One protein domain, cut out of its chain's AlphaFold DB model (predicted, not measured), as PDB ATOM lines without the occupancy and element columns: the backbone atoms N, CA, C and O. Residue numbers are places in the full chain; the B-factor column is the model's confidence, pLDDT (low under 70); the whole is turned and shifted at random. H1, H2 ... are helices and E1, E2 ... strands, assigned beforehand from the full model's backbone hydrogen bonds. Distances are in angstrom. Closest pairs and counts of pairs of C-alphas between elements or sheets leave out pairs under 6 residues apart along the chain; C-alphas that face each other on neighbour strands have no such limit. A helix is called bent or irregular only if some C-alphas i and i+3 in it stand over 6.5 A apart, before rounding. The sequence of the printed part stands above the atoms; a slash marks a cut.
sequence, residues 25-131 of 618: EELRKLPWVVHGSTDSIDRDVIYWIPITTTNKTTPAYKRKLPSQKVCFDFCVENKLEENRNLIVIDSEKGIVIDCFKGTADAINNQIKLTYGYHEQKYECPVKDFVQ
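Overview. This is residues 25 to 131 of the 618 residues of the protein "Predicted protein" of Naegleria gruberi (UniProt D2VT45). A small, strongly twisted sheet of four strands makes the core, with the longest helix, H3, packed on one face and reaching from edge strand E4 to edge strand E1. H2 packs on the opposite face at E3, while residues 55 to 61, of which 60 to 61 belong to the short H1, stick out at one end, and H1 only grazes the sheet with its residues 62 to 63. The printed part has 107 residues, with three named helices and four named strands in the order E1 E2 H1 H2 E3 E4 H3; the sheet's order is E1, E2, E3, E4, mixed. The class is mixed, helices and strands, with 52 residues, under half, in named elements. The whole is compact, with a radius of gyration of the C-alphas of 13.3 A and spans of 42 by 30 by 24 A.

Arrangement. The inner strands E2, residues 44 to 51, and E3, residues 83 to 90, are parallel at 25 degrees, with N 47 and O 85 at 2.9 A. E1, residues 32 to 35, forms an antiparallel hairpin with E2, with N 33 and O 46 at 2.9 A. E4, residues 95 to 99, forms an antiparallel hairpin with E3, with N 88 and O 98 at 2.9 A. H3, residues 104 to 117, is on the sheet at a height of 6.1 A, over none of the strands. Its closest C-alphas to E4 are those of Asn 108 and Val 96, 5.3 A apart, and to E1 those of Thr 114 and His 35, 5.4 A apart. H2, residues 68 to 76, is on the opposite face at a height of 8.4 A, only just over none of the strands, as 2 of its 9 C-alphas fall on E3; the closest C-alphas of H2 and E3, those of Cys 75 and Arg 84, are 4.9 A apart. H1, residues 60 to 63, only grazes the sheet with residues 62 to 63. E2, H1 with H2, and E3 form a strand-helix-strand unit, two parallel neighbour strands with helices between, and its crossover is right-handed. Every O i to N i+4 pair is within hydrogen-bond range in H2, 8 of 10 are in H3, and H1 is too short for such a pair.

Along the chain. E1 begins at C-alpha 32 (39.279, -34.859, 30.256) and is 9.8 A long. E2 is 22.4 A, E3 23.0 A, E4 11.3 A, H1 5.3 A and H2 12.3 A long. H3 is 20.4 A long, ends at C-alpha 117 (39.868, -44.699, 41.008) and is irregular: C-alphas 113 and 116 are 7.5 A apart.

Size, cuts and confidence. The two C-alphas farthest apart, those of Asp 39 and Lys 56, are 42.0 A apart. The printed part has no cut, and no link is long. Residues 118 to 131 hold no named element. Residue 55 is under 70 in pLDDT.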
ATOM      1  N   GLU A  25      31.785 -25.585  21.812       95.94
ATOM      2  CA  GLU A  25      32.095 -26.720  20.943       95.94
ATOM      3  C   GLU A  25      33.587 -27.083  20.931       95.94
ATOM      4  O   GLU A  25      33.936 -28.261  20.867       95.94
ATOM      5  N   GLU A  26      34.485 -26.100  21.029       95.38
ATOM      6  CA  GLU A  26      35.914 -26.367  21.225       95.38
ATOM      7  C   GLU A  26      36.187 -26.955  22.613       95.38
ATOM      8  O   GLU A  26      36.949 -27.915  22.721       95.38
ATOM      9  N   LEU A  27      35.538 -26.435  23.662       96.38
ATOM     10  CA  LEU A  27      35.717 -26.933  25.031       96.38
ATOM     11  C   LEU A  27      35.284 -28.398  25.180       96.38
ATOM     12  O   LEU A  27      35.967 -29.169  25.849       96.38
ATOM     13  N   ARG A  28      34.214 -28.828  24.498       96.50
ATOM     14  CA  ARG A  28      33.764 -30.238  24.498       96.50
ATOM     15  C   ARG A  28      34.768 -31.206  23.867       96.50
ATOM     16  O   ARG A  28      34.707 -32.403  24.139       96.50
ATOM     17  N   LYS A  29      35.676 -30.708  23.024       97.00
ATOM     18  CA  LYS A  29      36.722 -31.507  22.361       97.00
ATOM     19  C   LYS A  29      37.998 -31.611  23.185       97.00
ATOM     20  O   LYS A  29      38.890 -32.370  22.804       97.00
ATOM     21  N   LEU A  30      38.100 -30.858  24.281       97.25
ATOM     22  CA  LEU A  30      39.250 -30.936  25.166       97.25
ATOM     23  C   LEU A  30      39.360 -32.334  25.786       97.25
ATOM     24  O   LEU A  30      38.345 -32.997  26.035       97.25
ATOM     25  N   PRO A  31      40.591 -32.790  26.052       97.88
ATOM     26  CA  PRO A  31      40.794 -33.992  26.839       97.88
ATOM     27  C   PRO A  31      40.275 -33.787  28.274       97.88
ATOM     28  O   PRO A  31      40.183 -32.656  28.768       97.88
ATOM     29  N   TRP A  32      39.898 -34.887  28.930       98.25
ATOM     30  CA  TRP A  32      39.279 -34.859  30.256       98.25
ATOM     31  C   TRP A  32      39.639 -36.069  31.122       98.25
ATOM     32  O   TRP A  32      40.020 -37.121  30.612       98.25
ATOM     33  N   VAL A  33      39.545 -35.904  32.439       98.00
ATOM     34  CA  VAL A  33      39.722 -36.970  33.439       98.00
ATOM     35  C   VAL A  33      38.515 -37.026  34.366       98.00
ATOM     36  O   VAL A  33      37.929 -35.988  34.684       98.00
ATOM     37  N   VAL A  34      38.156 -38.227  34.819       97.56
ATOM     38  CA  VAL A  34      37.202 -38.408  35.927       97.56
ATOM     39  C   VAL A  34      37.996 -38.455  37.228       97.56
ATOM     40  O   VAL A  34      39.049 -39.088  37.283       97.56
ATOM     41  N   HIS A  35      37.532 -37.773  38.268       95.50
ATOM     42  CA  HIS A  35      38.248 -37.693  39.541       95.50
ATOM     43  C   HIS A  35      37.298 -37.840  40.733       95.50
ATOM     44  O   HIS A  35      36.090 -37.975  40.574       95.50
ATOM     45  N   GLY A  36      37.847 -37.817  41.949       91.00
ATOM     46  CA  GLY A  36      37.055 -37.965  43.173       91.00
ATOM     47  C   GLY A  36      36.866 -39.425  43.579       91.00
ATOM     48  O   GLY A  36      37.560 -40.315  43.093       91.00
ATOM     49  N   SER A  37      35.979 -39.679  44.537       89.31
ATOM     50  CA  SER A  37      35.803 -41.014  45.111       89.31
ATOM     51  C   SER A  37      34.938 -41.930  44.243       89.31
ATOM     52  O   SER A  37      34.016 -41.479  43.571       89.31
ATOM     53  N   THR A  38      35.207 -43.236  44.300       90.56
ATOM     54  CA  THR A  38      34.438 -44.269  43.577       90.56
ATOM     55  C   THR A  38      32.986 -44.385  44.042       90.56
ATOM     56  O   THR A  38      32.153 -44.937  43.339       90.56
ATOM     57  N   ASP A  39      32.690 -43.890  45.244       88.19
ATOM     58  CA  ASP A  39      31.369 -43.882  45.873       88.19
ATOM     59  C   ASP A  39      30.634 -42.537  45.690       88.19
ATOM     60  O   ASP A  39      29.675 -42.236  46.416       88.19
ATOM     61  N   SER A  40      31.124 -41.664  44.804       86.12
ATOM     62  CA  SER A  40      30.423 -40.428  44.464       86.12
ATOM     63  C   SER A  40      29.193 -40.741  43.611       86.12
ATOM     64  O   SER A  40      29.240 -41.586  42.724       86.12
ATOM     65  N   ILE A  41      28.083 -40.060  43.902       84.19
ATOM     66  CA  ILE A  41      26.877 -40.115  43.061       84.19
ATOM     67  C   ILE A  41      27.095 -39.268  41.803       84.19
ATOM     68  O   ILE A  41      26.626 -39.623  40.725       84.19
ATOM     69  N   ASP A  42      27.824 -38.162  41.952       87.00
ATOM     70  CA  ASP A  42      28.121 -37.235  40.873       87.00
ATOM     71  C   ASP A  42      29.382 -37.694  40.132       87.00
ATOM     72  O   ASP A  42      30.387 -38.056  40.754       87.00
ATOM     73  N   ARG A  43      29.345 -37.645  38.798       93.88
ATOM     74  CA  ARG A  43      30.524 -37.881  37.960       93.88
ATOM     75  C   ARG A  43      31.310 -36.580  37.837       93.88
ATOM     76  O   ARG A  43      30.979 -35.718  37.021       93.88
ATOM     77  N   ASP A  44      32.335 -36.427  38.664       95.69
ATOM     78  CA  ASP A  44      33.211 -35.257  38.644       95.69
ATOM     79  C   ASP A  44      34.212 -35.358  37.478       95.69
ATOM     80  O   ASP A  44      35.057 -36.257  37.437       95.69
ATOM     81  N   VAL A  45      34.106 -34.442  36.507       97.50
ATOM     82  CA  VAL A  45      34.910 -34.457  35.270       97.50
ATOM     83  C   VAL A  45      35.692 -33.159  35.133       97.50
ATOM     84  O   VAL A  45      35.122 -32.067  35.152       97.50
ATOM     85  N   ILE A  46      37.004 -33.265  34.934       98.25
ATOM     86  CA  ILE A  46      37.874 -32.116  34.675       98.25
ATOM     87  C   ILE A  46      38.334 -32.147  33.225       98.25
ATOM     88  O   ILE A  46      39.028 -33.072  32.813       98.25
ATOM     89  N   TYR A  47      37.998 -31.095  32.486       98.31
ATOM     90  CA  TYR A  47      38.541 -30.809  31.162       98.31
ATOM     91  C   TYR A  47      39.780 -29.932  31.306       98.31
ATOM     92  O   TYR A  47      39.805 -29.048  32.168       98.31
ATOM     93  N   TRP A  48      40.791 -30.130  30.459       97.81
ATOM     94  CA  TRP A  48      41.990 -29.296  30.513       97.81
ATOM     95  C   TRP A  48      42.398 -28.701  29.173       97.81
ATOM     96  O   TRP A  48      42.312 -29.331  28.122       97.81
ATOM     97  N   ILE A  49      42.900 -27.471  29.249       96.31
ATOM     98  CA  ILE A  49      43.549 -26.757  28.157       96.31
ATOM     99  C   ILE A  49      45.057 -27.011  28.284       96.31
ATOM    100  O   ILE A  49      45.671 -26.520  29.238       96.31
ATOM    101  N   PRO A  50      45.671 -27.790  27.375       94.69
ATOM    102  CA  PRO A  50      47.108 -28.003  27.398       94.69
ATOM    103  C   PRO A  50      47.824 -26.752  26.890       94.69
ATOM    104  O   PRO A  50      47.539 -26.256  25.799       94.69
ATOM    105  N   ILE A  51      48.784 -26.260  27.665       92.12
ATOM    106  CA  ILE A  51      49.716 -25.226  27.225       92.12
ATOM    107  C   ILE A  51      51.149 -25.729  27.350       92.12
ATOM    108  O   ILE A  51      51.465 -26.570  28.185       92.12
ATOM    109  N   THR A  52      52.032 -25.191  26.522       86.69
ATOM    110  CA  THR A  52      53.478 -25.427  26.592       86.69
ATOM    111  C   THR A  52      54.155 -24.088  26.809       86.69
ATOM    112  O   THR A  52      53.933 -23.163  26.020       86.69
ATOM    113  N   THR A  53      54.969 -23.964  27.857       71.88
ATOM    114  CA  THR A  53      55.659 -22.711  28.183       71.88
ATOM    115  C   THR A  53      56.613 -22.252  27.083       71.88
ATOM    116  O   THR A  53      56.799 -21.049  26.904       71.88
ATOM    117  N   THR A  54      57.165 -23.178  26.297       71.75
ATOM    118  CA  THR A  54      58.137 -22.851  25.244       71.75
ATOM    119  C   THR A  54      57.505 -22.471  23.902       71.75
ATOM    120  O   THR A  54      58.106 -21.727  23.123       71.75
ATOM    121  N   ASN A  55      56.285 -22.932  23.606       64.88
ATOM    122  CA  ASN A  55      55.737 -22.832  22.254       64.88
ATOM    123  C   ASN A  55      54.872 -21.575  22.057       64.88
ATOM    124  O   ASN A  55      53.684 -21.534  22.387       64.88
ATOM    125  N   LYS A  56      55.469 -20.542  21.452       70.25
ATOM    126  CA  LYS A  56      54.799 -19.268  21.128       70.25
ATOM    127  C   LYS A  56      53.775 -19.361  19.983       70.25
ATOM    128  O   LYS A  56      53.123 -18.364  19.690       70.25
ATOM    129  N   THR A  57      53.620 -20.518  19.334       76.81
ATOM    130  CA  THR A  57      52.717 -20.687  18.174       76.81
ATOM    131  C   THR A  57      51.233 -20.682  18.542       76.81
ATOM    132  O   THR A  57      50.400 -20.315  17.716       76.81
ATOM    133  N   THR A  58      50.881 -21.047  19.780       73.81
ATOM    134  CA  THR A  58      49.483 -21.016  20.230       73.81
ATOM    135  C   THR A  58      49.058 -19.572  20.515       73.81
ATOM    136  O   THR A  58      49.730 -18.890  21.305       73.81
ATOM    137  N   PRO A  59      47.936 -19.088  19.941       74.62
ATOM    138  CA  PRO A  59      47.436 -17.747  20.214       74.62
ATOM    139  C   PRO A  59      47.334 -17.480  21.718       74.62
ATOM    140  O   PRO A  59      46.857 -18.326  22.471       74.62
ATOM    141  N   ALA A  60      47.767 -16.297  22.167       74.19
ATOM    142  CA  ALA A  60      47.801 -15.934  23.588       74.19
ATOM    143  C   ALA A  60      46.468 -16.172  24.321       74.19
ATOM    144  O   ALA A  60      46.473 -16.614  25.466       74.19
ATOM    145  N   TYR A  61      45.331 -15.948  23.656       73.12
ATOM    146  CA  TYR A  61      44.012 -16.155  24.256       73.12
ATOM    147  C   TYR A  61      43.691 -17.633  24.547       73.12
ATOM    148  O   TYR A  61      42.972 -17.907  25.501       73.12
ATOM    149  N   LYS A  62      44.271 -18.586  23.799       80.38
ATOM    150  CA  LYS A  62      44.122 -20.035  24.040       80.38
ATOM    151  C   LYS A  62      45.087 -20.577  25.099       80.38
ATOM    152  O   LYS A  62      45.079 -21.771  25.371       80.38
ATOM    153  N   ARG A  63      45.919 -19.719  25.701       82.94
ATOM    154  CA  ARG A  63      46.876 -20.093  26.759       82.94
ATOM    155  C   ARG A  63      46.376 -19.788  28.177       82.94
ATOM    156  O   ARG A  63      47.154 -19.840  29.120       82.94
ATOM    157  N   LYS A  64      45.095 -19.450  28.322       89.62
ATOM    158  CA  LYS A  64      44.434 -19.122  29.589       89.62
ATOM    159  C   LYS A  64      43.022 -19.699  29.615       89.62
ATOM    160  O   LYS A  64      42.513 -20.125  28.573       89.62
ATOM    161  N   LEU A  65      42.391 -19.675  30.787       93.50
ATOM    162  CA  LEU A  65      40.967 -19.971  30.887       93.50
ATOM    163  C   LEU A  65      40.142 -19.021  29.990       93.50
ATOM    164  O   LEU A  65      40.506 -17.846  29.842       93.50
ATOM    165  N   PRO A  66      39.026 -19.508  29.416       94.19
ATOM    166  CA  PRO A  66      38.010 -18.664  28.794       94.19
ATOM    167  C   PRO A  66      37.475 -17.599  29.756       94.19
ATOM    168  O   PRO A  66      37.727 -17.636  30.965       94.19
ATOM    169  N   SER A  67      36.651 -16.680  29.250       92.12
ATOM    170  CA  SER A  67      35.916 -15.772  30.136       92.12
ATOM    171  C   SER A  67      35.094 -16.532  31.192       92.12
ATOM    172  O   SER A  67      34.646 -17.665  30.985       92.12
ATOM    173  N   GLN A  68      34.862 -15.895  32.347       90.69
ATOM    174  CA  GLN A  68      34.123 -16.507  33.458       90.69
ATOM    175  C   GLN A  68      32.726 -16.984  33.032       90.69
ATOM    176  O   GLN A  68      32.273 -18.034  33.483       90.69
ATOM    177  N   LYS A  69      32.067 -16.231  32.140       92.38
ATOM    178  CA  LYS A  69      30.766 -16.591  31.570       92.38
ATOM    179  C   LYS A  69      30.853 -17.877  30.748       92.38
ATOM    180  O   LYS A  69      30.092 -18.796  31.011       92.38
ATOM    181  N   VAL A  70      31.813 -17.975  29.829       94.94
ATOM    182  CA  VAL A  70      32.001 -19.177  28.999       94.94
ATOM    183  C   VAL A  70      32.334 -20.399  29.858       94.94
ATOM    184  O   VAL A  70      31.756 -21.466  29.659       94.94
ATOM    185  N   CYS A  71      33.213 -20.246  30.853       95.31
ATOM    186  CA  CYS A  71      33.516 -21.326  31.793       95.31
ATOM    187  C   CYS A  71      32.268 -21.782  32.563       95.31
ATOM    188  O   CYS A  71      32.057 -22.984  32.742       95.31
ATOM    189  N   PHE A  72      31.440 -20.833  33.015       93.88
ATOM    190  CA  PHE A  72      30.191 -21.124  33.710       93.88
ATOM    191  C   PHE A  72      29.212 -21.870  32.802       93.88
ATOM    192  O   PHE A  72      28.782 -22.958  33.178       93.88
ATOM    193  N   ASP A  73      28.934 -21.334  31.611       94.25
ATOM    194  CA  ASP A  73      28.016 -21.912  30.624       94.25
ATOM    195  C   ASP A  73      28.421 -23.358  30.284       94.25
ATOM    196  O   ASP A  73      27.598 -24.273  30.345       94.25
ATOM    197  N   PHE A  74      29.716 -23.599  30.052       95.94
ATOM    198  CA  PHE A  74      30.258 -24.941  29.819       95.94
ATOM    199  C   PHE A  74      30.038 -25.894  31.004       95.94
ATOM    200  O   PHE A  74      29.691 -27.065  30.819       95.94
ATOM    201  N   CYS A  75      30.242 -25.402  32.227       94.31
ATOM    202  CA  CYS A  75      30.126 -26.218  33.430       94.31
ATOM    203  C   CYS A  75      28.678 -26.548  33.819       94.31
ATOM    204  O   CYS A  75      28.478 -27.493  34.582       94.31
ATOM    205  N   VAL A  76      27.687 -25.776  33.358       91.75
ATOM    206  CA  VAL A  76      26.268 -26.001  33.693       91.75
ATOM    207  C   VAL A  76      25.491 -26.743  32.608       91.75
ATOM    208  O   VAL A  76      24.504 -27.394  32.944       91.75
ATOM    209  N   GLU A  77      25.943 -26.707  31.348       90.00
ATOM    210  CA  GLU A  77      25.241 -27.293  30.194       90.00
ATOM    211  C   GLU A  77      24.838 -28.766  30.393       90.00
ATOM    212  O   GLU A  77      23.751 -29.158  29.977       90.00
ATOM    213  N   ASN A  78      25.676 -29.572  31.058       86.44
ATOM    214  CA  ASN A  78      25.412 -30.996  31.301       86.44
ATOM    215  C   ASN A  78      25.476 -31.390  32.787       86.44
ATOM    216  O   ASN A  78      25.927 -32.482  33.133       86.44
ATOM    217  N   LYS A  79      25.028 -30.498  33.684       85.88
ATOM    218  CA  LYS A  79      25.116 -30.693  35.148       85.88
ATOM    219  C   LYS A  79      24.417 -31.973  35.651       85.88
ATOM    220  O   LYS A  79      24.672 -32.393  36.772       85.88
ATOM    221  N   LEU A  80      23.523 -32.570  34.856       82.62
ATOM    222  CA  LEU A  80      22.810 -33.803  35.212       82.62
ATOM    223  C   LEU A  80      23.657 -35.067  35.063       82.62
ATOM    224  O   LEU A  80      23.431 -36.021  35.799       82.62
ATOM    225  N   GLU A  81      24.593 -35.077  34.118       92.12
ATOM    226  CA  GLU A  81      25.439 -36.241  33.842       92.12
ATOM    227  C   GLU A  81      26.860 -36.045  34.370       92.12
ATOM    228  O   GLU A  81      27.508 -37.007  34.776       92.12
ATOM    229  N   GLU A  82      27.360 -34.806  34.346       94.56
ATOM    230  CA  GLU A  82      28.746 -34.481  34.666       94.56
ATOM    231  C   GLU A  82      28.827 -33.205  35.512       94.56
ATOM    232  O   GLU A  82      28.392 -32.124  35.104       94.56
ATOM    233  N   ASN A  83      29.481 -33.293  36.671       94.12
ATOM    234  CA  ASN A  83      29.904 -32.113  37.416       94.12
ATOM    235  C   ASN A  83      31.230 -31.611  36.836       94.12
ATOM    236  O   ASN A  83      32.320 -31.955  37.295       94.12
ATOM    237  N   ARG A  84      31.125 -30.822  35.765       97.00
ATOM    238  CA  ARG A  84      32.284 -30.361  34.998       97.00
ATOM    239  C   ARG A  84      33.086 -29.285  35.726       97.00
ATOM    240  O   ARG A  84      32.533 -28.395  36.387       97.00
ATOM    241  N   ASN A  85      34.396 -29.309  35.513       97.69
ATOM    242  CA  ASN A  85      35.321 -28.220  35.806       97.69
ATOM    243  C   ASN A  85      36.317 -28.047  34.646       97.69
ATOM    244  O   ASN A  85      36.513 -28.963  33.846       97.69
ATOM    245  N   LEU A  86      36.941 -26.872  34.558       97.88
ATOM    246  CA  LEU A  86      37.901 -26.525  33.511       97.88
ATOM    247  C   LEU A  86      39.208 -26.042  34.140       97.88
ATOM    248  O   LEU A  86      39.188 -25.214  35.055       97.88
ATOM    249  N   ILE A  87      40.330 -26.549  33.638       97.81
ATOM    250  CA  ILE A  87      41.672 -26.186  34.100       97.81
ATOM    251  C   ILE A  87      42.623 -25.891  32.941       97.81
ATOM    252  O   ILE A  87      42.367 -26.249  31.791       97.81
ATOM    253  N   VAL A  88      43.753 -25.270  33.261       96.06
ATOM    254  CA  VAL A  88      44.887 -25.092  32.352       96.06
ATOM    255  C   VAL A  88      46.067 -25.887  32.897       96.06
ATOM    256  O   VAL A  88      46.371 -25.808  34.090       96.06
ATOM    257  N   ILE A  89      46.722 -26.656  32.029       95.88
ATOM    258  CA  ILE A  89      47.863 -27.503  32.392       95.88
ATOM    259  C   ILE A  89      49.097 -27.076  31.610       95.88
ATOM    260  O   ILE A  89      49.076 -27.019  30.380       95.88
ATOM    261  N   ASP A  90      50.191 -26.845  32.331       92.62
ATOM    262  CA  ASP A  90      51.529 -26.778  31.749       92.62
ATOM    263  C   ASP A  90      51.953 -28.209  31.387       92.62
ATOM    264  O   ASP A  90      52.264 -29.016  32.258       92.62
ATOM    265  N   SER A  91      51.896 -28.552  30.101       92.94
ATOM    266  CA  SER A  91      52.090 -29.920  29.596       92.94
ATOM    267  C   SER A  91      53.546 -30.386  29.693       92.94
ATOM    268  O   SER A  91      53.819 -31.588  29.763       92.94
ATOM    269  N   GLU A  92      54.491 -29.443  29.722       90.81
ATOM    270  CA  GLU A  92      55.909 -29.744  29.917       90.81
ATOM    271  C   GLU A  92      56.119 -30.208  31.362       90.81
ATOM    272  O   GLU A  92      56.560 -31.339  31.594       90.81
ATOM    273  N   LYS A  93      55.684 -29.384  32.322       88.81
ATOM    274  CA  LYS A  93      55.813 -29.665  33.761       88.81
ATOM    275  C   LYS A  93      54.824 -30.711  34.276       88.81
ATOM    276  O   LYS A  93      55.090 -31.345  35.286       88.81
ATOM    277  N   GLY A  94      53.693 -30.894  33.600       95.12
ATOM    278  CA  GLY A  94      52.592 -31.731  34.068       95.12
ATOM    279  C   GLY A  94      51.972 -31.213  35.363       95.12
ATOM    280  O   GLY A  94      51.771 -32.003  36.283       95.12
ATOM    281  N   ILE A  95      51.717 -29.903  35.453       94.38
ATOM    282  CA  ILE A  95      51.080 -29.278  36.621       94.38
ATOM    283  C   ILE A  95      49.905 -28.391  36.216       94.38
ATOM    284  O   ILE A  95      49.902 -27.782  35.142       94.38
ATOM    285  N   VAL A  96      48.914 -28.294  37.099       95.56
ATOM    286  CA  VAL A  96      47.795 -27.355  36.951       95.56
ATOM    287  C   VAL A  96      48.271 -25.948  37.293       95.56
ATOM    288  O   VAL A  96      48.824 -25.730  38.366       95.56
ATOM    289  N   ILE A  97      48.032 -24.993  36.396       92.50
ATOM    290  CA  ILE A  97      48.446 -23.591  36.580       92.50
ATOM    291  C   ILE A  97      47.269 -22.633  36.766       92.50
ATOM    292  O   ILE A  97      47.439 -21.548  37.310       92.50
ATOM    293  N   ASP A  98      46.074 -23.027  36.325       93.19
ATOM    294  CA  ASP A  98      44.854 -22.242  36.487       93.19
ATOM    295  C   ASP A  98      43.632 -23.167  36.520       93.19
ATOM    296  O   ASP A  98      43.650 -24.269  35.961       93.19
ATOM    297  N   CYS A  99      42.565 -22.740  37.190       95.62
ATOM    298  CA  CYS A  99      41.336 -23.513  37.326       95.62
ATOM    299  C   CYS A  99      40.106 -22.628  37.524       95.62
ATOM    300  O   CYS A  99      40.137 -21.641  38.257       95.62
ATOM    301  N   PHE A 100      38.983 -23.028  36.928       95.50
ATOM    302  CA  PHE A 100      37.730 -22.289  37.052       95.50
ATOM    303  C   PHE A 100      37.089 -22.436  38.443       95.50
ATOM    304  O   PHE A 100      36.711 -21.449  39.074       95.50
ATOM    305  N   LYS A 101      36.973 -23.670  38.952       92.44
ATOM    306  CA  LYS A 101      36.516 -23.964  40.323       92.44
ATOM    307  C   LYS A 101      37.693 -24.498  41.132       92.44
ATOM    308  O   LYS A 101      38.441 -25.302  40.606       92.44
ATOM    309  N   GLY A 102      37.813 -24.137  42.413       92.50
ATOM    310  CA  GLY A 102      38.898 -24.620  43.289       92.50
ATOM    311  C   GLY A 102      40.191 -23.802  43.194       92.50
ATOM    312  O   GLY A 102      40.156 -22.671  42.709       92.50
ATOM    313  N   THR A 103      41.294 -24.330  43.737       93.06
ATOM    314  CA  THR A 103      42.655 -23.783  43.574       93.06
ATOM    315  C   THR A 103      43.494 -24.759  42.747       93.06
ATOM    316  O   THR A 103      43.275 -25.972  42.835       93.06
ATOM    317  N   ALA A 104      44.440 -24.235  41.964       94.12
ATOM    318  CA  ALA A 104      45.247 -25.026  41.037       94.12
ATOM    319  C   ALA A 104      46.005 -26.155  41.753       94.12
ATOM    320  O   ALA A 104      45.932 -27.308  41.338       94.12
ATOM    321  N   ASP A 105      46.617 -25.851  42.898       94.06
ATOM    322  CA  ASP A 105      47.330 -26.814  43.735       94.06
ATOM    323  C   ASP A 105      46.421 -27.927  44.289       94.06
ATOM    324  O   ASP A 105      46.790 -29.101  44.241       94.06
ATOM    325  N   ALA A 106      45.196 -27.595  44.726       94.38
ATOM    326  CA  ALA A 106      44.244 -28.609  45.196       94.38
ATOM    327  C   ALA A 106      43.875 -29.570  44.073       94.38
ATOM    328  O   ALA A 106      43.809 -30.774  44.288       94.38
ATOM    329  N   ILE A 107      43.578 -29.020  42.893       96.44
ATOM    330  CA  ILE A 107      43.114 -29.814  41.759       96.44
ATOM    331  C   ILE A 107      44.241 -30.676  41.218       96.44
ATOM    332  O   ILE A 107      44.006 -31.842  40.916       96.44
ATOM    333  N   ASN A 108      45.457 -30.140  41.155       97.00
ATOM    334  CA  ASN A 108      46.638 -30.896  40.774       97.00
ATOM    335  C   ASN A 108      46.775 -32.170  41.621       97.00
ATOM    336  O   ASN A 108      46.783 -33.284  41.093       97.00
ATOM    337  N   ASN A 109      46.803 -32.001  42.944       95.81
ATOM    338  CA  ASN A 109      46.974 -33.105  43.882       95.81
ATOM    339  C   ASN A 109      45.747 -34.033  43.893       95.81
ATOM    340  O   ASN A 109      45.903 -35.253  43.937       95.81
ATOM    341  N   GLN A 110      44.533 -33.484  43.763       95.81
ATOM    342  CA  GLN A 110      43.296 -34.262  43.674       95.81
ATOM    343  C   GLN A 110      43.268 -35.168  42.439       95.81
ATOM    344  O   GLN A 110      42.941 -36.349  42.571       95.81
ATOM    345  N   ILE A 111      43.602 -34.644  41.253       97.12
ATOM    346  CA  ILE A 111      43.685 -35.438  40.019       97.12
ATOM    347  C   ILE A 111      44.697 -36.556  40.235       97.12
ATOM    348  O   ILE A 111      44.340 -37.720  40.098       97.12
ATOM    349  N   LYS A 112      45.925 -36.219  40.647       96.38
ATOM    350  CA  LYS A 112      46.998 -37.205  40.816       96.38
ATOM    351  C   LYS A 112      46.616 -38.330  41.779       96.38
ATOM    352  O   LYS A 112      46.872 -39.493  41.482       96.38
ATOM    353  N   LEU A 113      45.986 -37.990  42.906       95.44
ATOM    354  CA  LEU A 113      45.606 -38.956  43.935       95.44
ATOM    355  C   LEU A 113      44.428 -39.846  43.518       95.44
ATOM    356  O   LEU A 113      44.379 -41.010  43.900       95.44
ATOM    357  N   THR A 114      43.466 -39.305  42.766       95.62
ATOM    358  CA  THR A 114      42.199 -40.001  42.464       95.62
ATOM    359  C   THR A 114      42.107 -40.546  41.041       95.62
ATOM    360  O   THR A 114      41.140 -41.229  40.714       95.62
ATOM    361  N   TYR A 115      43.112 -40.305  40.196       96.56
ATOM    362  CA  TYR A 115      43.114 -40.728  38.795       96.56
ATOM    363  C   TYR A 115      42.879 -42.237  38.629       96.56
ATOM    364  O   TYR A 115      42.081 -42.648  37.790       96.56
ATOM    365  N   GLY A 116      43.512 -43.061  39.475       96.25
ATOM    366  CA  GLY A 116      43.391 -44.524  39.434       96.25
ATOM    367  C   GLY A 116      42.076 -45.093  39.983       96.25
ATOM    368  O   GLY A 116      41.914 -46.308  40.000       96.25
ATOM    369  N   TYR A 117      41.154 -44.253  40.458       95.19
ATOM    370  CA  TYR A 117      39.868 -44.699  41.008       95.19
ATOM    371  C   TYR A 117      38.797 -44.912  39.938       95.19
ATOM    372  O   TYR A 117      37.788 -45.558  40.208       95.19
ATOM    373  N   HIS A 118      39.014 -44.402  38.728       96.12
ATOM    374  CA  HIS A 118      38.044 -44.457  37.639       96.12
ATOM    375  C   HIS A 118      38.702 -44.982  36.369       96.12
ATOM    376  O   HIS A 118      39.916 -44.877  36.202       96.12
ATOM    377  N   GLU A 119      37.903 -45.524  35.456       96.44
ATOM    378  CA  GLU A 119      38.378 -45.839  34.110       96.44
ATOM    379  C   GLU A 119      38.624 -44.534  33.338       96.44
ATOM    380  O   GLU A 119      37.751 -43.664  33.262       96.44
ATOM    381  N   GLN A 120      39.827 -44.383  32.780       97.81
ATOM    382  CA  GLN A 120      40.269 -43.143  32.146       97.81
ATOM    383  C   GLN A 120      40.449 -43.334  30.645       97.81
ATOM    384  O   GLN A 120      41.067 -44.294  30.192       97.81
ATOM    385  N   LYS A 121      39.956 -42.365  29.871       98.00
ATOM    386  CA  LYS A 121      40.129 -42.340  28.411       98.00
ATOM    387  C   LYS A 121      41.478 -41.751  27.980       98.00
ATOM    388  O   LYS A 121      41.986 -42.090  26.915       98.00
ATOM    389  N   TYR A 122      42.024 -40.837  28.774       98.00
ATOM    390  CA  TYR A 122      43.243 -40.087  28.476       98.00
ATOM    391  C   TYR A 122      44.263 -40.304  29.587       98.00
ATOM    392  O   TYR A 122      43.861 -40.480  30.736       98.00
ATOM    393  N   GLU A 123      45.557 -40.251  29.263       97.62
ATOM    394  CA  GLU A 123      46.651 -40.312  30.241       97.62
ATOM    395  C   GLU A 123      46.531 -39.200  31.299       97.62
ATOM    396  O   GLU A 123      46.023 -38.112  31.014       97.62
ATOM    397  N   CYS A 124      46.995 -39.474  32.523       97.69
ATOM    398  CA  CYS A 124      46.987 -38.503  33.613       97.69
ATOM    399  C   CYS A 124      47.825 -37.280  33.226       97.69
ATOM    400  O   CYS A 124      49.044 -37.399  33.090       97.69
ATOM    401  N   PRO A 125      47.219 -36.087  33.104       96.62
ATOM    402  CA  PRO A 125      47.959 -34.920  32.646       96.62
ATOM    403  C   PRO A 125      48.835 -34.309  33.752       96.62
ATOM    404  O   PRO A 125      49.711 -33.493  33.469       96.62
ATOM    405  N   VAL A 126      48.613 -34.710  35.010       97.62
ATOM    406  CA  VAL A 126      49.416 -34.305  36.166       97.62
ATOM    407  C   VAL A 126      50.534 -35.318  36.408       97.62
ATOM    408  O   VAL A 126      50.278 -36.498  36.677       97.62
ATOM    409  N   LYS A 127      51.783 -34.853  36.346       95.81
ATOM    410  CA  LYS A 127      52.980 -35.687  36.522       95.81
ATOM    411  C   LYS A 127      53.394 -35.769  37.986       95.81
ATOM    412  O   LYS A 127      53.594 -36.883  38.468       95.81
ATOM    413  N   ASP A 128      53.369 -34.648  38.700       91.69
ATOM    414  CA  ASP A 128      53.857 -34.534  40.077       91.69
ATOM    415  C   ASP A 128      52.836 -33.886  41.021       91.69
ATOM    416  O   ASP A 128      51.935 -33.160  40.597       91.69
ATOM    417  N   PHE A 129      52.995 -34.138  42.324       91.00
ATOM    418  CA  PHE A 129      52.316 -33.363  43.362       91.00
ATOM    419  C   PHE A 129      52.939 -31.969  43.471       91.00
ATOM    420  O   PHE A 129      54.146 -31.795  43.288       91.00
ATOM    421  N   VAL A 130      52.121 -30.979  43.814       90.12
ATOM    422  CA  VAL A 130      52.573 -29.610  44.085       90.12
ATOM    423  C   VAL A 130      52.361 -29.262  45.551       90.12
ATOM    424  O   VAL A 130      51.537 -29.866  46.243       90.12
ATOM    425  N   GLN A 131      53.127 -28.289  46.043       89.19
ATOM    426  CA  GLN A 131      53.008 -27.843  47.422       89.19
ATOM    427  C   GLN A 131      51.654 -27.166  47.645       89.19
ATOM    428  O   GLN A 131      51.269 -26.252  46.916       89.19
TER     429      GLN A 131